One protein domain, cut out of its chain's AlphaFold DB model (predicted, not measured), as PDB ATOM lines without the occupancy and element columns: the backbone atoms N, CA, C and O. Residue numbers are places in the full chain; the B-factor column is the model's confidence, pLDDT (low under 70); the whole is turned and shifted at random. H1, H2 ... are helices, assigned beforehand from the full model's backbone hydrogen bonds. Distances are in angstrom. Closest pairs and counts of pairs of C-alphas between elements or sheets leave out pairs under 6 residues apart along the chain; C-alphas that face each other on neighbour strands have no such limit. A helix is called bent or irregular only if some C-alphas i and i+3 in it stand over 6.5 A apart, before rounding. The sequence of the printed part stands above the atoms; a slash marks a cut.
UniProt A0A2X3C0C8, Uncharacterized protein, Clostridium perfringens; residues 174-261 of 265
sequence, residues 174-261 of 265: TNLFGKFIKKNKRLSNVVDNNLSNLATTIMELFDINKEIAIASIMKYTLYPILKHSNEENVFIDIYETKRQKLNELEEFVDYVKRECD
ATOM      1  N   THR A 174     100.492 -46.265  65.023       60.06
ATOM      2  CA  THR A 174      99.149 -46.087  65.612       60.06
ATOM      3  C   THR A 174      98.217 -45.155  64.830       60.06
ATOM      4  O   THR A 174      97.093 -44.883  65.246       60.06
ATOM      5  N   ASN A 175      98.654 -44.620  63.685       64.25
ATOM      6  CA  ASN A 175      97.985 -43.488  63.032       64.25
ATOM      7  C   ASN A 175      97.240 -43.849  61.733       64.25
ATOM      8  O   ASN A 175      96.936 -42.974  60.918       64.25
ATOM      9  N   LEU A 176      96.969 -45.133  61.483       66.19
ATOM     10  CA  LEU A 176      96.312 -45.588  60.249       66.19
ATOM     11  C   LEU A 176      94.825 -45.208  60.199       66.19
ATOM     12  O   LEU A 176      94.392 -44.588  59.224       66.19
ATOM     13  N   PHE A 177      94.066 -45.487  61.262       70.19
ATOM     14  CA  PHE A 177      92.667 -45.052  61.358       70.19
ATOM     15  C   PHE A 177      92.571 -43.523  61.430       70.19
ATOM     16  O   PHE A 177      91.758 -42.919  60.740       70.19
ATOM     17  N   GLY A 178      93.485 -42.866  62.149       68.44
ATOM     18  CA  GLY A 178      93.589 -41.407  62.170       68.44
ATOM     19  C   GLY A 178      93.749 -40.801  60.770       68.44
ATOM     20  O   GLY A 178      93.127 -39.785  60.462       68.44
ATOM     21  N   LYS A 179      94.514 -41.441  59.871       73.94
ATOM     22  CA  LYS A 179      94.614 -41.037  58.453       73.94
ATOM     23  C   LYS A 179      93.314 -41.273  57.672       73.94
ATOM     24  O   LYS A 179      93.016 -40.481  56.778       73.94
ATOM     25  N   PHE A 180      92.560 -42.332  57.973       73.62
ATOM     26  CA  PHE A 180      91.238 -42.588  57.387       73.62
ATOM     27  C   PHE A 180      90.223 -41.515  57.813       73.62
ATOM     28  O   PHE A 180      89.580 -40.901  56.963       73.62
ATOM     29  N   ILE A 181      90.176 -41.201  59.109       70.81
ATOM     30  CA  ILE A 181      89.298 -40.188  59.701       70.81
ATOM     31  C   ILE A 181      89.651 -38.777  59.220       70.81
ATOM     32  O   ILE A 181      88.772 -38.053  58.773       70.81
ATOM     33  N   LYS A 182      90.935 -38.385  59.212       71.19
ATOM     34  CA  LYS A 182      91.373 -37.040  58.773       71.19
ATOM     35  C   LYS A 182      91.014 -36.711  57.324       71.19
ATOM     36  O   LYS A 182      90.921 -35.538  56.972       71.19
ATOM     37  N   LYS A 183      90.831 -37.723  56.472       71.50
ATOM     38  CA  LYS A 183      90.374 -37.529  55.088       71.50
ATOM     39  C   LYS A 183      88.878 -37.205  55.004       71.50
ATOM     40  O   LYS A 183      88.457 -36.623  54.012       71.50
ATOM     41  N   ASN A 184      88.115 -37.503  56.053       68.88
ATOM     42  CA  ASN A 184      86.692 -37.219  56.177       68.88
ATOM     43  C   ASN A 184      86.478 -36.113  57.221       68.88
ATOM     44  O   ASN A 184      86.353 -36.383  58.413       68.88
ATOM     45  N   LYS A 185      86.412 -34.845  56.784       67.31
ATOM     46  CA  LYS A 185      86.272 -33.678  57.687       67.31
ATOM     47  C   LYS A 185      85.077 -33.766  58.651       67.31
ATOM     48  O   LYS A 185      85.136 -33.192  59.732       67.31
ATOM     49  N   ARG A 186      84.003 -34.466  58.260       65.31
ATOM     50  CA  ARG A 186      82.839 -34.727  59.124       65.31
ATOM     51  C   ARG A 186      83.213 -35.659  60.285       65.31
ATOM     52  O   ARG A 186      83.040 -35.297  61.442       65.31
ATOM     53  N   LEU A 187      83.900 -36.767  59.991       66.75
ATOM     54  CA  LEU A 187      84.374 -37.728  60.993       66.75
ATOM     55  C   LEU A 187      85.431 -37.168  61.945       66.75
ATOM     56  O   LEU A 187      85.464 -37.558  63.108       66.75
ATOM     57  N   SER A 188      86.305 -36.265  61.491       65.00
ATOM     58  CA  SER A 188      87.358 -35.708  62.356       65.00
ATOM     59  C   SER A 188      86.824 -34.902  63.541       65.00
ATOM     60  O   SER A 188      87.550 -34.700  64.506       65.00
ATOM     61  N   ASN A 189      85.565 -34.456  63.480       60.88
ATOM     62  CA  ASN A 189      84.899 -33.770  64.589       60.88
ATOM     63  C   ASN A 189      84.243 -34.743  65.577       60.88
ATOM     64  O   ASN A 189      83.738 -34.320  66.617       60.88
ATOM     65  N   VAL A 190      84.181 -36.025  65.225       59.06
ATOM     66  CA  VAL A 190      83.342 -37.044  65.859       59.06
ATOM     67  C   VAL A 190      84.193 -38.188  66.426       59.06
ATOM     68  O   VAL A 190      83.860 -38.740  67.469       59.06
ATOM     69  N   VAL A 191      85.331 -38.489  65.794       64.88
ATOM     70  CA  VAL A 191      86.198 -39.624  66.120       64.88
ATOM     71  C   VAL A 191      87.545 -39.171  66.692       64.88
ATOM     72  O   VAL A 191      88.278 -38.416  66.054       64.88
ATOM     73  N   ASP A 192      87.891 -39.695  67.870       68.06
ATOM     74  CA  ASP A 192      89.125 -39.385  68.610       68.06
ATOM     75  C   ASP A 192      90.222 -40.470  68.450       68.06
ATOM     76  O   ASP A 192      90.018 -41.539  67.864       68.06
ATOM     77  N   ASN A 193      91.404 -40.216  69.022       67.19
ATOM     78  CA  ASN A 193      92.564 -41.109  69.103       67.19
ATOM     79  C   ASN A 193      92.230 -42.516  69.639       67.19
ATOM     80  O   ASN A 193      92.920 -43.479  69.299       67.19
ATOM     81  N   ASN A 194      91.164 -42.658  70.436       74.75
ATOM     82  CA  ASN A 194      90.718 -43.939  70.989       74.75
ATOM     83  C   ASN A 194      90.448 -44.997  69.904       74.75
ATOM     84  O   ASN A 194      90.916 -46.126  70.042       74.75
ATOM     85  N   LEU A 195      89.764 -44.637  68.811       82.31
ATOM     86  CA  LEU A 195      89.461 -45.595  67.737       82.31
ATOM     87  C   LEU A 195      90.703 -45.953  66.914       82.31
ATOM     88  O   LEU A 195      90.797 -47.052  66.376       82.31
ATOM     89  N   SER A 196      91.693 -45.056  66.861       80.56
ATOM     90  CA  SER A 196      92.954 -45.341  66.168       80.56
ATOM     91  C   SER A 196      93.783 -46.394  66.887       80.56
ATOM     92  O   SER A 196      94.237 -47.342  66.250       80.56
ATOM     93  N   ASN A 197      93.897 -46.288  68.211       83.50
ATOM     94  CA  ASN A 197      94.575 -47.304  69.014       83.50
ATOM     95  C   ASN A 197      93.859 -48.660  68.935       83.50
ATOM     96  O   ASN A 197      94.512 -49.703  68.887       83.50
ATOM     97  N   LEU A 198      92.524 -48.643  68.872       88.38
ATOM     98  CA  LEU A 198      91.733 -49.859  68.730       88.38
ATOM     99  C   LEU A 198      92.002 -50.559  67.393       88.38
ATOM    100  O   LEU A 198      92.289 -51.752  67.393       88.38
ATOM    101  N   ALA A 199      92.006 -49.819  66.278       87.75
ATOM    102  CA  ALA A 199      92.304 -50.370  64.951       87.75
ATOM    103  C   ALA A 199      93.675 -51.046  64.917       87.75
ATOM    104  O   ALA A 199      93.819 -52.164  64.427       87.75
ATOM    105  N   THR A 200      94.680 -50.362  65.465       86.62
ATOM    106  CA  THR A 200      96.044 -50.877  65.568       86.62
ATOM    107  C   THR A 200      96.097 -52.155  66.394       86.62
ATOM    108  O   THR A 200      96.676 -53.139  65.948       86.62
ATOM    109  N   THR A 201      95.399 -52.185  67.529       89.50
ATOM    110  CA  THR A 201      95.338 -53.373  68.390       89.50
ATOM    111  C   THR A 201      94.705 -54.567  67.680       89.50
ATOM    112  O   THR A 201      95.239 -55.668  67.767       89.50
ATOM    113  N   ILE A 202      93.608 -54.353  66.947       91.50
ATOM    114  CA  ILE A 202      92.940 -55.409  66.178       91.50
ATOM    115  C   ILE A 202      93.910 -56.004  65.145       91.50
ATOM    116  O   ILE A 202      94.096 -57.219  65.093       91.50
ATOM    117  N   MET A 203      94.567 -55.155  64.346       89.81
ATOM    118  CA  MET A 203      95.519 -55.614  63.326       89.81
ATOM    119  C   MET A 203      96.700 -56.371  63.943       89.81
ATOM    120  O   MET A 203      97.118 -57.397  63.418       89.81
ATOM    121  N   GLU A 204      97.252 -55.875  65.050       88.81
ATOM    122  CA  GLU A 204      98.468 -56.429  65.652       88.81
ATOM    123  C   GLU A 204      98.232 -57.724  66.425       88.81
ATOM    124  O   GLU A 204      99.116 -58.582  66.440       88.81
ATOM    125  N   LEU A 205      97.075 -57.868  67.075       90.00
ATOM    126  CA  LEU A 205      96.730 -59.095  67.788       90.00
ATOM    127  C   LEU A 205      96.386 -60.223  66.816       90.00
ATOM    128  O   LEU A 205      96.855 -61.342  67.007       90.00
ATOM    129  N   PHE A 206      95.605 -59.928  65.777       90.69
ATOM    130  CA  PHE A 206      94.997 -60.958  64.931       90.69
ATOM    131  C   PHE A 206      95.632 -61.094  63.544       90.69
ATOM    132  O   PHE A 206      95.149 -61.887  62.742       90.69
ATOM    133  N   ASP A 207      96.686 -60.325  63.252       88.19
ATOM    134  CA  ASP A 207      97.357 -60.278  61.942       88.19
ATOM    135  C   ASP A 207      96.376 -60.045  60.776       88.19
ATOM    136  O   ASP A 207      96.531 -60.567  59.670       88.19
ATOM    137  N   ILE A 208      95.320 -59.265  61.030       88.50
ATOM    138  CA  ILE A 208      94.305 -58.955  60.022       88.50
ATOM    139  C   ILE A 208      94.649 -57.674  59.272       88.50
ATOM    140  O   ILE A 208      95.286 -56.752  59.792       88.50
ATOM    141  N   ASN A 209      94.200 -57.602  58.020       88.06
ATOM    142  CA  ASN A 209      94.426 -56.421  57.205       88.06
ATOM    143  C   ASN A 209      93.656 -55.198  57.751       88.06
ATOM    144  O   ASN A 209      92.681 -55.298  58.500       88.06
ATOM    145  N   LYS A 210      94.111 -54.009  57.347       85.88
ATOM    146  CA  LYS A 210      93.549 -52.733  57.813       85.88
ATOM    147  C   LYS A 210      92.087 -52.534  57.413       85.88
ATOM    148  O   LYS A 210      91.370 -51.839  58.119       85.88
ATOM    149  N   GLU A 211      91.671 -53.068  56.268       86.88
ATOM    150  CA  GLU A 211      90.311 -52.940  55.762       86.88
ATOM    151  C   GLU A 211      89.311 -53.641  56.694       86.88
ATOM    152  O   GLU A 211      88.329 -53.019  57.089       86.88
ATOM    153  N   ILE A 212      89.622 -54.864  57.137       88.12
ATOM    154  CA  ILE A 212      88.800 -55.620  58.093       88.12
ATOM    155  C   ILE A 212      88.762 -54.904  59.447       88.12
ATOM    156  O   ILE A 212      87.688 -54.683  59.998       88.12
ATOM    157  N   ALA A 213      89.908 -54.442  59.959       89.69
ATOM    158  CA  ALA A 213      89.940 -53.702  61.225       89.69
ATOM    159  C   ALA A 213      89.110 -52.401  61.175       89.69
ATOM    160  O   ALA A 213      88.441 -52.045  62.147       89.69
ATOM    161  N   ILE A 214      89.135 -51.689  60.040       88.38
ATOM    162  CA  ILE A 214      88.279 -50.517  59.804       88.38
ATOM    163  C   ILE A 214      86.809 -50.933  59.770       88.38
ATOM    164  O   ILE A 214      85.999 -50.254  60.396       88.38
ATOM    165  N   ALA A 215      86.469 -52.025  59.080       90.12
ATOM    166  CA  ALA A 215      85.106 -52.534  59.004       90.12
ATOM    167  C   ALA A 215      84.541 -52.859  60.395       90.12
ATOM    168  O   ALA A 215      83.474 -52.356  60.737       90.12
ATOM    169  N   SER A 216      85.281 -53.574  61.250       92.12
ATOM    170  CA  SER A 216      84.830 -53.881  62.617       92.12
ATOM    171  C   SER A 216      84.555 -52.616  63.437       92.12
ATOM    172  O   SER A 216      83.525 -52.513  64.098       92.12
ATOM    173  N   ILE A 217      85.436 -51.607  63.362       92.00
ATOM    174  CA  ILE A 217      85.221 -50.327  64.062       92.00
ATOM    175  C   ILE A 217      84.020 -49.586  63.490       92.00
ATOM    176  O   ILE A 217      83.249 -48.990  64.243       92.00
ATOM    177  N   MET A 218      83.875 -49.588  62.164       91.25
ATOM    178  CA  MET A 218      82.748 -48.951  61.503       91.25
ATOM    179  C   MET A 218      81.434 -49.548  62.003       91.25
ATOM    180  O   MET A 218      80.586 -48.812  62.503       91.25
ATOM    181  N   LYS A 219      81.331 -50.875  61.934       92.25
ATOM    182  CA  LYS A 219      80.157 -51.652  62.314       92.25
ATOM    183  C   LYS A 219      79.766 -51.445  63.771       92.25
ATOM    184  O   LYS A 219      78.674 -50.974  64.052       92.25
ATOM    185  N   TYR A 220      80.678 -51.742  64.692       94.38
ATOM    186  CA  TYR A 220      80.325 -51.814  66.107       94.38
ATOM    187  C   TYR A 220      80.376 -50.461  66.818       94.38
ATOM    188  O   TYR A 220      79.768 -50.314  67.870       94.38
ATOM    189  N   THR A 221      81.094 -49.459  66.301       93.12
ATOM    190  CA  THR A 221      81.330 -48.217  67.060       93.12
ATOM    191  C   THR A 221      81.107 -46.942  66.276       93.12
ATOM    192  O   THR A 221      80.589 -45.978  66.836       93.12
ATOM    193  N   LEU A 222      81.484 -46.879  65.000       91.44
ATOM    194  CA  LEU A 222      81.283 -45.646  64.250       91.44
ATOM    195  C   LEU A 222      79.801 -45.379  64.010       91.44
ATOM    196  O   LEU A 222      79.378 -44.238  64.164       91.44
ATOM    197  N   TYR A 223      79.032 -46.413  63.660       91.56
ATOM    198  CA  TYR A 223      77.594 -46.287  63.443       91.56
ATOM    199  C   TYR A 223      76.857 -45.672  64.647       91.56
ATOM    200  O   TYR A 223      76.279 -44.599  64.469       91.56
ATOM    201  N   PRO A 224      76.954 -46.209  65.883       90.81
ATOM    202  CA  PRO A 224      76.268 -45.604  67.026       90.81
ATOM    203  C   PRO A 224      76.765 -44.183  67.341       90.81
ATOM    204  O   PRO A 224      75.987 -43.323  67.753       90.81
ATOM    205  N   ILE A 225      78.045 -43.876  67.100       90.31
ATOM    206  CA  ILE A 225      78.568 -42.509  67.254       90.31
ATOM    207  C   ILE A 225      77.967 -41.548  66.208       90.31
ATOM    208  O   ILE A 225      77.730 -40.378  66.508       90.31
ATOM    209  N   LEU A 226      77.742 -42.004  64.977       90.25
ATOM    210  CA  LEU A 226      77.099 -41.193  63.943       90.25
ATOM    211  C   LEU A 226      75.606 -41.020  64.227       90.25
ATOM    212  O   LEU A 226      75.115 -39.898  64.119       90.25
ATOM    213  N   LYS A 227      74.933 -42.074  64.700       90.00
ATOM    214  CA  LYS A 227      73.544 -42.033  65.187       90.00
ATOM    215  C   LYS A 227      73.372 -41.024  66.328       90.00
ATOM    216  O   LYS A 227      72.467 -40.202  66.303       90.00
ATOM    217  N   HIS A 228      74.329 -40.956  67.262       89.38
ATOM    218  CA  HIS A 228      74.376 -39.911  68.306       89.38
ATOM    219  C   HIS A 228      74.324 -38.483  67.752       89.38
ATOM    220  O   HIS A 228      73.721 -37.604  68.366       89.38
ATOM    221  N   SER A 229      74.967 -38.246  66.609       86.94
ATOM    222  CA  SER A 229      75.066 -36.922  65.993       86.94
ATOM    223  C   SER A 229      74.029 -36.677  64.886       86.94
ATOM    224  O   SER A 229      74.091 -35.618  64.263       86.94
ATOM    225  N   ASN A 230      73.084 -37.601  64.652       87.69
ATOM    226  CA  ASN A 230      72.176 -37.609  63.492       87.69
ATOM    227  C   ASN A 230      72.936 -37.481  62.151       87.69
ATOM    228  O   ASN A 230      72.578 -36.694  61.270       87.69
ATOM    229  N   GLU A 231      74.070 -38.178  62.040       88.62
ATOM    230  CA  GLU A 231      74.951 -38.190  60.867       88.62
ATOM    231  C   GLU A 231      75.065 -39.597  60.242       88.62
ATOM    232  O   GLU A 231      76.080 -39.932  59.632       88.62
ATOM    233  N   GLU A 232      74.042 -40.441  60.357       89.19
ATOM    234  CA  GLU A 232      74.020 -41.827  59.864       89.19
ATOM    235  C   GLU A 232      74.280 -41.909  58.355       89.19
ATOM    236  O   GLU A 232      75.033 -42.765  57.898       89.19
ATOM    237  N   ASN A 233      73.781 -40.947  57.575       87.56
ATOM    238  CA  ASN A 233      74.058 -40.853  56.135       87.56
ATOM    239  C   ASN A 233      75.561 -40.751  55.820       87.56
ATOM    240  O   ASN A 233      76.022 -41.230  54.785       87.56
ATOM    241  N   VAL A 234      76.359 -40.186  56.736       87.38
ATOM    242  CA  VAL A 234      77.820 -40.137  56.591       87.38
ATOM    243  C   VAL A 234      78.412 -41.548  56.610       87.38
ATOM    244  O   VAL A 234      79.399 -41.793  55.919       87.38
ATOM    245  N   PHE A 235      77.816 -42.487  57.352       88.81
ATOM    246  CA  PHE A 235      78.231 -43.890  57.360       88.81
ATOM    247  C   PHE A 235      78.113 -44.510  55.963       88.81
ATOM    248  O   PHE A 235      79.083 -45.082  55.457       88.81
ATOM    249  N   ILE A 236      76.947 -44.336  55.332       88.81
ATOM    250  CA  ILE A 236      76.651 -44.850  53.990       88.81
ATOM    251  C   ILE A 236      77.601 -44.212  52.964       88.81
ATOM    252  O   ILE A 236      78.246 -44.934  52.205       88.81
ATOM    253  N   ASP A 237      77.791 -42.890  53.006       86.88
ATOM    254  CA  ASP A 237      78.718 -42.170  52.115       86.88
ATOM    255  C   ASP A 237      80.156 -42.720  52.190       86.88
ATOM    256  O   ASP A 237      80.844 -42.892  51.171       86.88
ATOM    257  N   ILE A 238      80.637 -42.992  53.410       85.12
ATOM    258  CA  ILE A 238      81.974 -43.551  53.646       85.12
ATOM    259  C   ILE A 238      82.080 -44.945  53.039       85.12
ATOM    260  O   ILE A 238      83.079 -45.234  52.366       85.12
ATOM    261  N   TYR A 239      81.079 -45.790  53.290       87.94
ATOM    262  CA  TYR A 239      81.033 -47.138  52.749       87.94
ATOM    263  C   TYR A 239      81.029 -47.115  51.221       87.94
ATOM    264  O   TYR A 239      81.927 -47.700  50.624       87.94
ATOM    265  N   GLU A 240      80.124 -46.376  50.575       87.38
ATOM    266  CA  GLU A 240      80.012 -46.350  49.109       87.38
ATOM    267  C   GLU A 240      81.310 -45.848  48.448       87.38
ATOM    268  O   GLU A 240      81.812 -46.437  47.488       87.38
ATOM    269  N   THR A 241      81.966 -44.842  49.039       84.19
ATOM    270  CA  THR A 241      83.270 -44.334  48.565       84.19
ATOM    271  C   THR A 241      84.396 -45.380  48.657       84.19
ATOM    272  O   THR A 241      85.446 -45.257  48.010       84.19
ATOM    273  N   LYS A 242      84.232 -46.397  49.508       83.38
ATOM    274  CA  LYS A 242      85.234 -47.425  49.815       83.38
ATOM    275  C   LYS A 242      84.724 -48.845  49.597       83.38
ATOM    276  O   LYS A 242      85.427 -49.768  49.993       83.38
ATOM    277  N   ARG A 243      83.592 -49.031  48.913       85.12
ATOM    278  CA  ARG A 243      82.858 -50.303  48.842       85.12
ATOM    279  C   ARG A 243      83.731 -51.484  48.437       85.12
ATOM    280  O   ARG A 243      83.749 -52.498  49.118       85.12
ATOM    281  N   GLN A 244      84.568 -51.309  47.412       83.56
ATOM    282  CA  GLN A 244      85.515 -52.339  46.944       83.56
ATOM    283  C   GLN A 244      86.502 -52.837  48.015       83.56
ATOM    284  O   GLN A 244      87.122 -53.878  47.837       83.56
ATOM    285  N   LYS A 245      86.712 -52.062  49.080       83.12
ATOM    286  CA  LYS A 245      87.647 -52.342  50.174       83.12
ATOM    287  C   LYS A 245      86.951 -52.704  51.481       83.12
ATOM    288  O   LYS A 245      87.640 -53.057  52.421       83.12
ATOM    289  N   LEU A 246      85.634 -52.541  51.566       83.81
ATOM    290  CA  LEU A 246      84.850 -52.744  52.784       83.81
ATOM    291  C   LEU A 246      83.663 -53.675  52.514       83.81
ATOM    292  O   LEU A 246      82.627 -53.528  53.144       83.81
ATOM    293  N   ASN A 247      83.802 -54.612  51.577       85.12
ATOM    294  CA  ASN A 247      82.762 -55.567  51.181       85.12
ATOM    295  C   ASN A 247      82.177 -56.354  52.370       85.12
ATOM    296  O   ASN A 247      80.999 -56.674  52.353       85.12
ATOM    297  N   GLU A 248      82.961 -56.580  53.428       84.38
ATOM    298  CA  GLU A 248      82.508 -57.212  54.683       84.38
ATOM    299  C   GLU A 248      81.384 -56.433  55.402       84.38
ATOM    300  O   GLU A 248      80.722 -56.958  56.293       84.38
ATOM    301  N   LEU A 249      81.159 -55.162  55.046       88.81
ATOM    302  CA  LEU A 249      80.081 -54.341  55.602       88.81
ATOM    303  C   LEU A 249      78.780 -54.402  54.801       88.81
ATOM    304  O   LEU A 249      77.829 -53.751  55.216       88.81
ATOM    305  N   GLU A 250      78.715 -55.113  53.673       90.06
ATOM    306  CA  GLU A 250      77.574 -55.023  52.751       90.06
ATOM    307  C   GLU A 250      76.234 -55.320  53.438       90.06
ATOM    308  O   GLU A 250      75.340 -54.476  53.422       90.06
ATOM    309  N   GLU A 251      76.139 -56.438  54.160       89.62
ATOM    310  CA  GLU A 251      74.918 -56.801  54.892       89.62
ATOM    311  C   GLU A 251      74.571 -55.796  56.004       89.62
ATOM    312  O   GLU A 251      73.404 -55.454  56.212       89.62
ATOM    313  N   PHE A 252      75.586 -55.273  56.700       91.12
ATOM    314  CA  PHE A 252      75.385 -54.280  57.754       91.12
ATOM    315  C   PHE A 252      74.928 -52.931  57.190       91.12
ATOM    316  O   PHE A 252      74.081 -52.265  57.775       91.12
ATOM    317  N   VAL A 253      75.449 -52.519  56.036       91.31
ATOM    318  CA  VAL A 253      75.027 -51.286  55.361       91.31
ATOM    319  C   VAL A 253      73.583 -51.398  54.897       91.31
ATOM    320  O   VAL A 253      72.842 -50.429  55.027       91.31
ATOM    321  N   ASP A 254      73.159 -52.563  54.408       90.75
ATOM    322  CA  ASP A 254      71.757 -52.797  54.061       90.75
ATOM    323  C   ASP A 254      70.846 -52.711  55.293       90.75
ATOM    324  O   ASP A 254      69.740 -52.174  55.215       90.75
ATOM    325  N   TYR A 255      71.313 -53.178  56.454       90.38
ATOM    326  CA  TYR A 255      70.632 -52.935  57.726       90.38
ATOM    327  C   TYR A 255      70.540 -51.439  58.061       90.38
ATOM    328  O   TYR A 255      69.433 -50.954  58.289       90.38
ATOM    329  N   VAL A 256      71.649 -50.695  57.999       90.44
ATOM    330  CA  VAL A 256      71.672 -49.245  58.273       90.44
ATOM    331  C   VAL A 256      70.748 -48.477  57.323       90.44
ATOM    332  O   VAL A 256      70.003 -47.607  57.765       90.44
ATOM    333  N   LYS A 257      70.744 -48.814  56.027       90.75
ATOM    334  CA  LYS A 257      69.853 -48.195  55.032       90.75
ATOM    335  C   LYS A 257      68.381 -48.392  55.396       90.75
ATOM    336  O   LYS A 257      67.618 -47.435  55.318       90.75
ATOM    337  N   ARG A 258      67.996 -49.596  55.842       89.19
ATOM    338  CA  ARG A 258      66.628 -49.877  56.311       89.19
ATOM    339  C   ARG A 258      66.275 -49.117  57.585       89.19
ATOM    340  O   ARG A 258      65.150 -48.655  57.689       89.19
ATOM    341  N   GLU A 259      67.199 -48.990  58.537       85.44
ATOM    342  CA  GLU A 259      66.948 -48.210  59.759       85.44
ATOM    343  C   GLU A 259      66.774 -46.712  59.487       85.44
ATOM    344  O   GLU A 259      66.026 -46.046  60.192       85.44
ATOM    345  N   CYS A 260      67.478 -46.179  58.488       83.81
ATOM    346  CA  CYS A 260      67.494 -44.749  58.185       83.81
ATOM    347  C   CYS A 260      66.416 -44.314  57.178       83.81
ATOM    348  O   CYS A 260      66.462 -43.166  56.734       83.81
ATOM    349  N   ASP A 261      65.518 -45.216  56.757       82.31
ATOM    350  CA  ASP A 261      64.628 -45.022  55.600       82.31
ATOM    351  C   ASP A 261      65.391 -44.486  54.366       82.31
ATOM    352  O   ASP A 261      64.915 -43.634  53.613       82.31
TER     353      ASP A 261
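Overview. This is residues 174 to 261 of the 265 residues of an uncharacterized protein of Clostridium perfringens (UniProt A0A2X3C0C8). A kinked helix, H3, runs through the middle of the model, with H4 and H5 packed along it as a three-helix up-and-down bundle, in which each helix runs against the one before it. At the other end, the helical hairpin of H1 and H2 packs on the first part of H3 through H2. The printed part has 88 residues with five named helices, H1 to H5 in chain order, and no named strand; 67 residues are in the helices, and the class is all helix. The whole is compact, with a radius of gyration of the C-alphas of 12.3 A, and spans 37 by 26 by 19 A.

Along the chain. H3, the longest helix, covers residues 210 to 228 and measures 25.3 A from first to last C-alpha; it has a kink of 43 degrees near residue 217. H2, residues 193 to 206, measures 20.4 A, H4, residues 232 to 245, 19.8 A, and H5, residues 247 to 259, 19.4 A. H1 is shorter, residues 176 to 182, and begins at C-alpha 176 at (96.312, -45.588, 60.249). C-alpha 210 stands at (93.549, -52.733, 57.813), and H5 ends with C-alpha 259 at (66.948, -48.210, 59.759). H3 is only just irregular, with C-alphas 220 and 223 6.7 A apart; H4 is irregular, with C-alphas 241 and 244 8.5 A apart, and so is H5, with C-alphas 248 and 251 7.6 A apart.

Arrangement. H3 is the hub, touching H2, H4 and H5. H3 and H4 form a hairpin at a shallow tilt of 10 degrees, opposite ways; their closest C-alphas, of Leu 226 and Glu 232, are 5.1 A apart. Residues 212 to 219 of H3 touch residues 248 to 252 of H5, closest at the C-alphas of Ala 215 and Leu 249, 6.3 A, at a shallow tilt of 13 degrees, the same way. H4 and H5 form a hairpin at a shallow tilt of 22 degrees, closest at the C-alphas of Ile 236 and Val 253, 6.8 A. H2 touches residues 210 to 217 of H3, closest at the C-alphas of Ala 199 and Ala 213, 5.5 A; this hairpin has a shallow tilt of 34.8 degrees, only just short of steep. H1 and H2 form a hairpin at a shallow tilt of 30 degrees, with the C-alphas of Phe 177 and Ser 196 closest at 4.8 A. H1 and H3 are close but not clearly touching, and H1 and H2 are both apart from H4 and H5. In H1 and H2 every O i to N i+4 pair is within hydrogen-bond range; in H3 13 of 15 are, in H4 7 of 10 and in H5 7 of 9.

Size, cuts and confidence. The two C-alphas farthest apart, of Leu 205 and Asp 261, are 37.1 A apart. The printed part has no cut and no long link: H2 to H3, H3 to H4 and H4 to H5 are tight links, and H1 to H2, with 10 residues between, is a short one. The mean pLDDT of the printed part is 83.3; residues 174 to 176, 178 and 184 to 193 are under 70.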